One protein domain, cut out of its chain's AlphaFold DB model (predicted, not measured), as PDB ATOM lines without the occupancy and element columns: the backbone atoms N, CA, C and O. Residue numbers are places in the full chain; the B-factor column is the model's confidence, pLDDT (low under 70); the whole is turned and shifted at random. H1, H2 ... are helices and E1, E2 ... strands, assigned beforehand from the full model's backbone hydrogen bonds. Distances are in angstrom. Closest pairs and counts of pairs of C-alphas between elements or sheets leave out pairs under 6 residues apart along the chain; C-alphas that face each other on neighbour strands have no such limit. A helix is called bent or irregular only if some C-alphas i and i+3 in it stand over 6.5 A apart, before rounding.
ATOM      1  N   ARG A   3     187.516   4.101 -40.904       95.19
ATOM      2  CA  ARG A   3     186.949   2.751 -41.001       95.19
ATOM      3  C   ARG A   3     187.786   1.796 -40.157       95.19
ATOM      4  O   ARG A   3     188.990   1.683 -40.364       95.19
ATOM      5  N   ILE A   4     187.137   1.070 -39.257       95.12
ATOM      6  CA  ILE A   4     187.741   0.003 -38.461       95.12
ATOM      7  C   ILE A   4     187.431  -1.327 -39.144       95.12
ATOM      8  O   ILE A   4     186.266  -1.697 -39.290       95.12
ATOM      9  N   HIS A   5     188.468  -2.036 -39.588       96.25
ATOM     10  CA  HIS A   5     188.352  -3.323 -40.275       96.25
ATOM     11  C   HIS A   5     189.626  -4.171 -40.097       96.25
ATOM     12  O   HIS A   5     190.601  -3.743 -39.476       96.25
ATOM     13  N   GLY A   6     189.637  -5.381 -40.660       96.31
ATOM     14  CA  GLY A   6     190.840  -6.211 -40.737       96.31
ATOM     15  C   GLY A   6     191.126  -7.008 -39.462       96.31
ATOM     16  O   GLY A   6     190.227  -7.567 -38.850       96.31
ATOM     17  N   ALA A   7     192.401  -7.146 -39.091       96.75
ATOM     18  CA  ALA A   7     192.804  -8.059 -38.016       96.75
ATOM     19  C   ALA A   7     192.192  -7.709 -36.655       96.75
ATOM     20  O   ALA A   7     191.737  -8.597 -35.938       96.75
ATOM     21  N   ALA A   8     192.106  -6.417 -36.338       92.00
ATOM     22  CA  ALA A   8     191.570  -5.947 -35.067       92.00
ATOM     23  C   ALA A   8     190.081  -6.283 -34.869       92.00
ATOM     24  O   ALA A   8     189.629  -6.348 -33.726       92.00
ATOM     25  N   THR A   9     189.314  -6.515 -35.939       96.25
ATOM     26  CA  THR A   9     187.873  -6.792 -35.840       96.25
ATOM     27  C   THR A   9     187.536  -8.273 -35.692       96.25
ATOM     28  O   THR A   9     186.383  -8.577 -35.406       96.25
ATOM     29  N   ARG A  10     188.516  -9.174 -35.862       95.94
ATOM     30  CA  ARG A  10     188.322 -10.637 -35.832       95.94
ATOM     31  C   ARG A  10     188.499 -11.277 -34.456       95.94
ATOM     32  O   ARG A  10     188.163 -12.442 -34.294       95.94
ATOM     33  N   ILE A  11     189.045 -10.536 -33.498       96.50
ATOM     34  CA  ILE A  11     189.172 -10.990 -32.112       96.50
ATOM     35  C   ILE A  11     187.782 -10.932 -31.452       96.50
ATOM     36  O   ILE A  11     187.131  -9.890 -31.581       96.50
ATOM     37  N   PRO A  12     187.320 -11.996 -30.770       96.38
ATOM     38  CA  PRO A  12     186.134 -11.973 -29.917       96.38
ATOM     39  C   PRO A  12     186.102 -10.772 -28.959       96.38
ATOM     40  O   PRO A  12     187.131 -10.314 -28.456       96.38
ATOM     41  N   SER A  13     184.910 -10.227 -28.710       95.06
ATOM     42  CA  SER A  13     184.738  -9.019 -27.888       95.06
ATOM     43  C   SER A  13     185.129  -9.209 -26.425       95.06
ATOM     44  O   SER A  13     185.467  -8.225 -25.775       95.06
ATOM     45  N   ASP A  14     185.126 -10.437 -25.918       96.19
ATOM     46  CA  ASP A  14     185.396 -10.815 -24.525       96.19
ATOM     47  C   ASP A  14     186.835 -11.301 -24.263       96.19
ATOM     48  O   ASP A  14     187.263 -11.433 -23.109       96.19
ATOM     49  N   GLU A  15     187.626 -11.506 -25.318       96.81
ATOM     50  CA  GLU A  15     189.008 -11.987 -25.205       96.81
ATOM     51  C   GLU A  15     189.933 -10.939 -24.554       96.81
ATOM     52  O   GLU A  15     190.896 -11.268 -23.858       96.81
ATOM     53  N   THR A  16     189.612  -9.652 -24.709       95.81
ATOM     54  CA  THR A  16     190.404  -8.518 -24.199       95.81
ATOM     55  C   THR A  16     189.524  -7.503 -23.471       95.81
ATOM     56  O   THR A  16     188.306  -7.572 -23.549       95.81
ATOM     57  N   ALA A  17     190.115  -6.491 -22.827       95.12
ATOM     58  CA  ALA A  17     189.340  -5.381 -22.255       95.12
ATOM     59  C   ALA A  17     188.613  -4.522 -23.316       95.12
ATOM     60  O   ALA A  17     187.673  -3.801 -22.986       95.12
ATOM     61  N   PHE A  18     189.037  -4.584 -24.583       94.50
ATOM     62  CA  PHE A  18     188.464  -3.804 -25.677       94.50
ATOM     63  C   PHE A  18     187.297  -4.548 -26.344       94.50
ATOM     64  O   PHE A  18     187.511  -5.461 -27.147       94.50
ATOM     65  N   ALA A  19     186.072  -4.119 -26.027       93.75
ATOM     66  CA  ALA A  19     184.834  -4.748 -26.492       93.75
ATOM     67  C   ALA A  19     184.405  -4.341 -27.915       93.75
ATOM     68  O   ALA A  19     183.648  -5.068 -28.555       93.75
ATOM     69  N   LEU A  20     184.882  -3.201 -28.439       92.50
ATOM     70  CA  LEU A  20     184.429  -2.624 -29.717       92.50
ATOM     71  C   LEU A  20     185.025  -3.330 -30.947       92.50
ATOM     72  O   LEU A  20     185.707  -2.727 -31.776       92.50
ATOM     73  N   ARG A  21     184.737  -4.625 -31.081       94.19
ATOM     74  CA  ARG A  21     185.134  -5.500 -32.196       94.19
ATOM     75  C   ARG A  21     184.100  -5.478 -33.329       94.19
ATOM     76  O   ARG A  21     183.046  -4.856 -33.206       94.19
ATOM     77  N   GLY A  22     184.407  -6.123 -34.456       94.56
ATOM     78  CA  GLY A  22     183.600  -6.055 -35.684       94.56
ATOM     79  C   GLY A  22     183.823  -4.777 -36.504       94.56
ATOM     80  O   GLY A  22     184.307  -3.766 -35.988       94.56
ATOM     81  N   GLU A  23     183.484  -4.820 -37.794       95.88
ATOM     82  CA  GLU A  23     183.634  -3.662 -38.685       95.88
ATOM     83  C   GLU A  23     182.711  -2.511 -38.282       95.88
ATOM     84  O   GLU A  23     181.570  -2.726 -37.872       95.88
ATOM     85  N   LYS A  24     183.226  -1.282 -38.346       94.06
ATOM     86  CA  LYS A  24     182.495  -0.061 -37.984       94.06
ATOM     87  C   LYS A  24     183.222   1.175 -38.501       94.06
ATOM     88  O   LYS A  24     184.349   1.091 -38.988       94.06
ATOM     89  N   TRP A  25     182.586   2.326 -38.345       93.62
ATOM     90  CA  TRP A  25     183.236   3.619 -38.481       93.62
ATOM     91  C   TRP A  25     183.442   4.225 -37.097       93.62
ATOM     92  O   TRP A  25     182.531   4.218 -36.275       93.62
ATOM     93  N   ASP A  26     184.645   4.727 -36.858       93.56
ATOM     94  CA  ASP A  26     184.981   5.547 -35.704       93.56
ATOM     95  C   ASP A  26     184.946   7.023 -36.112       93.56
ATOM     96  O   ASP A  26     185.492   7.422 -37.151       93.56
ATOM     97  N   ILE A  27     184.260   7.840 -35.321       93.00
ATOM     98  CA  ILE A  27     184.085   9.266 -35.581       93.00
ATOM     99  C   ILE A  27     184.550  10.015 -34.344       93.00
ATOM    100  O   ILE A  27     184.034   9.806 -33.254       93.00
ATOM    101  N   ASN A  28     185.506  10.912 -34.552       92.38
ATOM    102  CA  ASN A  28     185.960  11.862 -33.558       92.38
ATOM    103  C   ASN A  28     185.783  13.270 -34.136       92.38
ATOM    104  O   ASN A  28     186.197  13.522 -35.276       92.38
ATOM    105  N   LEU A  29     185.140  14.153 -33.378       92.69
ATOM    106  CA  LEU A  29     184.920  15.545 -33.747       92.69
ATOM    107  C   LEU A  29     185.775  16.424 -32.837       92.69
ATOM    108  O   LEU A  29     185.521  16.532 -31.643       92.69
ATOM    109  N   VAL A  30     186.796  17.053 -33.414       93.25
ATOM    110  CA  VAL A  30     187.790  17.817 -32.657       93.25
ATOM    111  C   VAL A  30     187.801  19.254 -33.157       93.25
ATOM    112  O   VAL A  30     188.054  19.503 -34.336       93.25
ATOM    113  N   ALA A  31     187.557  20.202 -32.253       94.81
ATOM    114  CA  ALA A  31     187.821  21.614 -32.494       94.81
ATOM    115  C   ALA A  31     189.238  21.959 -32.016       94.81
ATOM    116  O   ALA A  31     189.646  21.547 -30.934       94.81
ATOM    117  N   GLN A  32     189.982  22.715 -32.823       96.19
ATOM    118  CA  GLN A  32     191.318  23.206 -32.485       96.19
ATOM    119  C   GLN A  32     191.414  24.681 -32.857       96.19
ATOM    120  O   GLN A  32     190.936  25.086 -33.918       96.19
ATOM    121  N   TRP A  33     192.033  25.468 -31.987       97.56
ATOM    122  CA  TRP A  33     192.210  26.905 -32.152       97.56
ATOM    123  C   TRP A  33     193.503  27.348 -31.465       97.56
ATOM    124  O   TRP A  33     194.103  26.582 -30.709       97.56
ATOM    125  N   ARG A  34     193.975  28.557 -31.782       97.88
ATOM    126  CA  ARG A  34     195.234  29.094 -31.233       97.88
ATOM    127  C   ARG A  34     195.005  30.087 -30.105       97.88
ATOM    128  O   ARG A  34     195.763  30.086 -29.144       97.88
ATOM    129  N   ASP A  35     193.995  30.934 -30.247       98.00
ATOM    130  CA  ASP A  35     193.721  32.011 -29.308       98.00
ATOM    131  C   ASP A  35     192.780  31.535 -28.197       98.00
ATOM    132  O   ASP A  35     191.641  31.141 -28.450       98.00
ATOM    133  N   ALA A  36     193.247  31.573 -26.949       97.25
ATOM    134  CA  ALA A  36     192.475  31.122 -25.797       97.25
ATOM    135  C   ALA A  36     191.124  31.850 -25.654       97.25
ATOM    136  O   ALA A  36     190.176  31.249 -25.131       97.25
ATOM    137  N   GLU A  37     190.995  33.080 -26.160       98.25
ATOM    138  CA  GLU A  37     189.741  33.845 -26.138       98.25
ATOM    139  C   GLU A  37     188.636  33.197 -26.995       98.25
ATOM    140  O   GLU A  37     187.445  33.351 -26.711       98.25
ATOM    141  N   GLU A  38     188.993  32.370 -27.982       98.06
ATOM    142  CA  GLU A  38     188.029  31.683 -28.852       98.06
ATOM    143  C   GLU A  38     187.430  30.407 -28.235       98.06
ATOM    144  O   GLU A  38     186.528  29.794 -28.821       98.06
ATOM    145  N   SER A  39     187.893  29.996 -27.049       97.25
ATOM    146  CA  SER A  39     187.540  28.701 -26.448       97.25
ATOM    147  C   SER A  39     186.032  28.500 -26.307       97.25
ATOM    148  O   SER A  39     185.509  27.444 -26.660       97.25
ATOM    149  N   ALA A  40     185.301  29.521 -25.848       97.62
ATOM    150  CA  ALA A  40     183.851  29.432 -25.674       97.62
ATOM    151  C   ALA A  40     183.125  29.157 -27.001       97.62
ATOM    152  O   ALA A  40     182.234  28.306 -27.061       97.62
ATOM    153  N   ARG A  41     183.549  29.825 -28.082       98.06
ATOM    154  CA  ARG A  41     182.985  29.659 -29.427       98.06
ATOM    155  C   ARG A  41     183.228  28.248 -29.956       98.06
ATOM    156  O   ARG A  41     182.304  27.613 -30.464       98.06
ATOM    157  N   HIS A  42     184.452  27.743 -29.823       98.00
ATOM    158  CA  HIS A  42     184.811  26.416 -30.320       98.00
ATOM    159  C   HIS A  42     184.201  25.279 -29.497       98.00
ATOM    160  O   HIS A  42     183.731  24.301 -30.083       98.00
ATOM    161  N   HIS A  43     184.124  25.424 -28.170       95.94
ATOM    162  CA  HIS A  43     183.402  24.487 -27.305       95.94
ATOM    163  C   HIS A  43     181.907  24.426 -27.645       95.94
ATOM    164  O   HIS A  43     181.334  23.339 -27.694       95.94
ATOM    165  N   ALA A  44     181.267  25.574 -27.895       96.56
ATOM    166  CA  ALA A  44     179.858  25.607 -28.281       96.56
ATOM    167  C   ALA A  44     179.632  24.906 -29.628       96.56
ATOM    168  O   ALA A  44     178.720  24.088 -29.749       96.56
ATOM    169  N   TRP A  45     180.499  25.171 -30.610       97.06
ATOM    170  CA  TRP A  45     180.424  24.535 -31.923       97.06
ATOM    171  C   TRP A  45     180.573  23.010 -31.839       97.06
ATOM    172  O   TRP A  45     179.700  22.298 -32.330       97.06
ATOM    173  N   VAL A  46     181.619  22.499 -31.174       96.38
ATOM    174  CA  VAL A  46     181.860  21.045 -31.109       96.38
ATOM    175  C   VAL A  46     180.741  20.318 -30.368       96.38
ATOM    176  O   VAL A  46     180.301  19.271 -30.829       96.38
ATOM    177  N   ARG A  47     180.217  20.892 -29.276       95.25
ATOM    178  CA  ARG A  47     179.095  20.307 -28.526       95.25
ATOM    179  C   ARG A  47     177.813  20.279 -29.342       95.25
ATOM    180  O   ARG A  47     177.142  19.254 -29.368       95.25
ATOM    181  N   HIS A  48     177.487  21.378 -30.019       96.44
ATOM    182  CA  HIS A  48     176.307  21.433 -30.875       96.44
ATOM    183  C   HIS A  48     176.411  20.415 -32.015       96.44
ATOM    184  O   HIS A  48     175.528  19.582 -32.181       96.44
ATOM    185  N   SER A  49     177.527  20.421 -32.747       96.56
ATOM    186  CA  SER A  49     177.754  19.482 -33.845       96.56
ATOM    187  C   SER A  49     177.796  18.023 -33.381       96.56
ATOM    188  O   SER A  49     177.290  17.155 -34.086       96.56
ATOM    189  N   TRP A  50     178.354  17.732 -32.201       94.25
ATOM    190  CA  TRP A  50     178.311  16.382 -31.637       94.25
ATOM    191  C   TRP A  50     176.894  15.967 -31.237       94.25
ATOM    192  O   TRP A  50     176.524  14.829 -31.497       94.25
ATOM    193  N   GLY A  51     176.082  16.880 -30.694       94.06
ATOM    194  CA  GLY A  51     174.677  16.612 -30.367       94.06
ATOM    195  C   GLY A  51     173.837  16.175 -31.572       94.06
ATOM    196  O   GLY A  51     172.942  15.349 -31.422       94.06
ATOM    197  N   GLU A  52     174.168  16.651 -32.775       96.50
ATOM    198  CA  GLU A  52     173.532  16.209 -34.027       96.50
ATOM    199  C   GLU A  52     174.049  14.836 -34.504       96.50
ATOM    200  O   GLU A  52     173.321  14.062 -35.123       96.50
ATOM    201  N   VAL A  53     175.319  14.517 -34.226       93.94
ATOM    202  CA  VAL A  53     175.975  13.273 -34.671       93.94
ATOM    203  C   VAL A  53     175.694  12.106 -33.726       93.94
ATOM    204  O   VAL A  53     175.489  10.983 -34.186       93.94
ATOM    205  N   GLU A  54     175.689  12.344 -32.416       91.81
ATOM    206  CA  GLU A  54     175.589  11.318 -31.378       91.81
ATOM    207  C   GLU A  54     174.391  10.364 -31.554       91.81
ATOM    208  O   GLU A  54     174.617   9.148 -31.467       91.81
ATOM    209  N   PRO A  55     173.166  10.831 -31.882       93.88
ATOM    210  CA  PRO A  55     172.011   9.959 -32.110       93.88
ATOM    211  C   PRO A  55     172.179   8.980 -33.281       93.88
ATOM    212  O   PRO A  55     171.468   7.980 -33.352       93.88
ATOM    213  N   LEU A  56     173.111   9.252 -34.199       93.69
ATOM    214  CA  LEU A  56     173.416   8.407 -35.358       93.69
ATOM    215  C   LEU A  56     174.475   7.337 -35.042       93.69
ATOM    216  O   LEU A  56     174.830   6.531 -35.905       93.69
ATOM    217  N   THR A  57     175.018   7.337 -33.822       91.38
ATOM    218  CA  THR A  57     176.071   6.412 -33.388       91.38
ATOM    219  C   THR A  57     175.505   5.203 -32.641       91.38
ATOM    220  O   THR A  57     174.355   5.175 -32.215       91.38
ATOM    221  N   SER A  58     176.348   4.193 -32.405       88.44
ATOM    222  CA  SER A  58     175.985   3.031 -31.573       88.44
ATOM    223  C   SER A  58     175.796   3.349 -30.078       88.44
ATOM    224  O   SER A  58     175.463   2.457 -29.302       88.44
ATOM    225  N   GLY A  59     176.086   4.582 -29.642       86.12
ATOM    226  CA  GLY A  59     176.110   4.968 -28.228       86.12
ATOM    227  C   GLY A  59     177.301   4.412 -27.430       86.12
ATOM    228  O   GLY A  59     177.496   4.796 -26.277       86.12
ATOM    229  N   MET A  60     178.123   3.541 -28.022       87.62
ATOM    230  CA  MET A  60     179.405   3.123 -27.459       87.62
ATOM    231  C   MET A  60     180.530   4.058 -27.915       87.62
ATOM    232  O   MET A  60     180.472   4.610 -29.014       87.62
ATOM    233  N   ALA A  61     181.566   4.211 -27.092       89.81
ATOM    234  CA  ALA A  61     182.720   5.049 -27.395       89.81
ATOM    235  C   ALA A  61     184.024   4.295 -27.135       89.81
ATOM    236  O   ALA A  61     184.106   3.419 -26.277       89.81
ATOM    237  N   TYR A  62     185.070   4.641 -27.878       91.44
ATOM    238  CA  TYR A  62     186.412   4.230 -27.501       91.44
ATOM    239  C   TYR A  62     186.858   5.072 -26.304       91.44
ATOM    240  O   TYR A  62     186.783   6.295 -26.354       91.44
ATOM    241  N   ILE A  63     187.334   4.432 -25.232       91.12
ATOM    242  CA  ILE A  63     187.620   5.107 -23.956       91.12
ATOM    243  C   ILE A  63     188.607   6.283 -24.087       91.12
ATOM    244  O   ILE A  63     188.500   7.258 -23.352       91.12
ATOM    245  N   ASN A  64     189.524   6.219 -25.059       90.25
ATOM    246  CA  ASN A  64     190.510   7.270 -25.331       90.25
ATOM    247  C   ASN A  64     189.930   8.482 -26.085       90.25
ATOM    248  O   ASN A  64     190.643   9.461 -26.287       90.25
ATOM    249  N   HIS A  65     188.671   8.415 -26.522       89.88
ATOM    250  CA  HIS A  65     187.940   9.510 -27.166       89.88
ATOM    251  C   HIS A  65     186.864  10.118 -26.258       89.88
ATOM    252  O   HIS A  65     186.092  10.950 -26.723       89.88
ATOM    253  N   LEU A  66     186.792   9.719 -24.983       89.06
ATOM    254  CA  LEU A  66     185.844  10.323 -24.052       89.06
ATOM    255  C   LEU A  66     186.271  11.740 -23.670       89.06
ATOM    256  O   LEU A  66     187.419  11.981 -23.285       89.06
ATOM    257  N   ALA A  67     185.316  12.659 -23.732       85.88
ATOM    258  CA  ALA A  67     185.418  13.997 -23.183       85.88
ATOM    259  C   ALA A  67     185.064  13.998 -21.686       85.88
ATOM    260  O   ALA A  67     184.390  13.103 -21.170       85.88
ATOM    261  N   GLY A  68     185.507  15.028 -20.960       81.44
ATOM    262  CA  GLY A  68     185.235  15.150 -19.522       81.44
ATOM    263  C   GLY A  68     183.741  15.225 -19.172       81.44
ATOM    264  O   GLY A  68     183.358  14.874 -18.057       81.44
ATOM    265  N   ASP A  69     182.895  15.645 -20.116       83.44
ATOM    266  CA  ASP A  69     181.440  15.762 -19.983       83.44
ATOM    267  C   ASP A  69     180.647  14.522 -20.452       83.44
ATOM    268  O   ASP A  69     179.433  14.489 -20.263       83.44
ATOM    269  N   ASP A  70     181.295  13.455 -20.942       84.94
ATOM    270  CA  ASP A  70     180.618  12.198 -21.334       84.94
ATOM    271  C   ASP A  70     180.065  11.385 -20.146       84.94
ATOM    272  O   ASP A  70     179.191  10.522 -20.293       84.94
ATOM    273  N   GLY A  71     180.578  11.646 -18.943       83.94
ATOM    274  CA  GLY A  71     180.105  11.034 -17.708       83.94
ATOM    275  C   GLY A  71     180.410   9.535 -17.548       83.94
ATOM    276  O   GLY A  71     180.973   8.846 -18.401       83.94
TER     277      GLY A  71
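AT A GLANCE: This is residues 3 to 71 of the 111 residues of the protein "BBE domain-containing protein" of Betaproteobacteria bacterium HGW-Betaproteobacteria-17 (UniProt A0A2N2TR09). What is the overall shape? It is a loose, elongated shape in which one long helix, H2, folds back from the far end of an extended run formed by the strand E1 and residues 27 to 35, while at the opposite end a loop of residues 10 to 23, with the short helix H1 before it, makes a small head. After H2, residues 57 to 71 turn back toward the middle as a stretch with no named element. What is it made of? The printed part has 69 residues with two named helices and one named strand, in the order H1, E1, H2; the class is mostly helix, though under half of the residues are in named elements. How large is it? The radius of gyration of the C-alphas is 15.2 A and the spans are 46 by 23 by 22 A.

HOW THE PARTS SIT: How does the longest helix stand to the rest? H2, residues 36 to 56, is apart from H1, residues 6 to 9. H2 is also apart from E1, residues 24 to 26, which it follows in the chain. Does E1 have a partner? E1 pairs with no named strand, but residues 3 to 4 pair with its residues 24 to 25, antiparallel. H1 and E1 are apart. What do the helix backbones show? In H2, 13 of 17 pairs of O i to N i+4 are within hydrogen-bond range. H1 is too short for such a pair, and its one pair of O i to N i+3 is within range.

IN THESE COORDINATES: Where is H2? It runs 31.2 A from C-alpha 36 at (192.475, 31.122, -25.797) to C-alpha 56 at (173.416, 8.407, -35.358). It is irregular: C-alphas 37 and 40 are 7.4 A apart. Where are the short elements? E1 spans 6.5 A from Lys 24 to Asp 26, with C-alpha 24 at (182.495, -0.061, -37.984). H1 spans 5.8 A from Gly 6 to Thr 9, with C-alpha 6 at (190.840, -6.211, -40.737).

THE WHOLE: How far does it reach? The two C-alphas farthest apart, those of Pro 12 and Glu 37, are 46.1 A apart. Which links are long? The link from H1 to E1, 14 residues, is long; that from E1 to H2, 9 residues, is short. Is the printed part unbroken and confident? It runs from residue 3 to residue 71 with no cut. Its mean pLDDT is 93.8, and no printed residue is under 70.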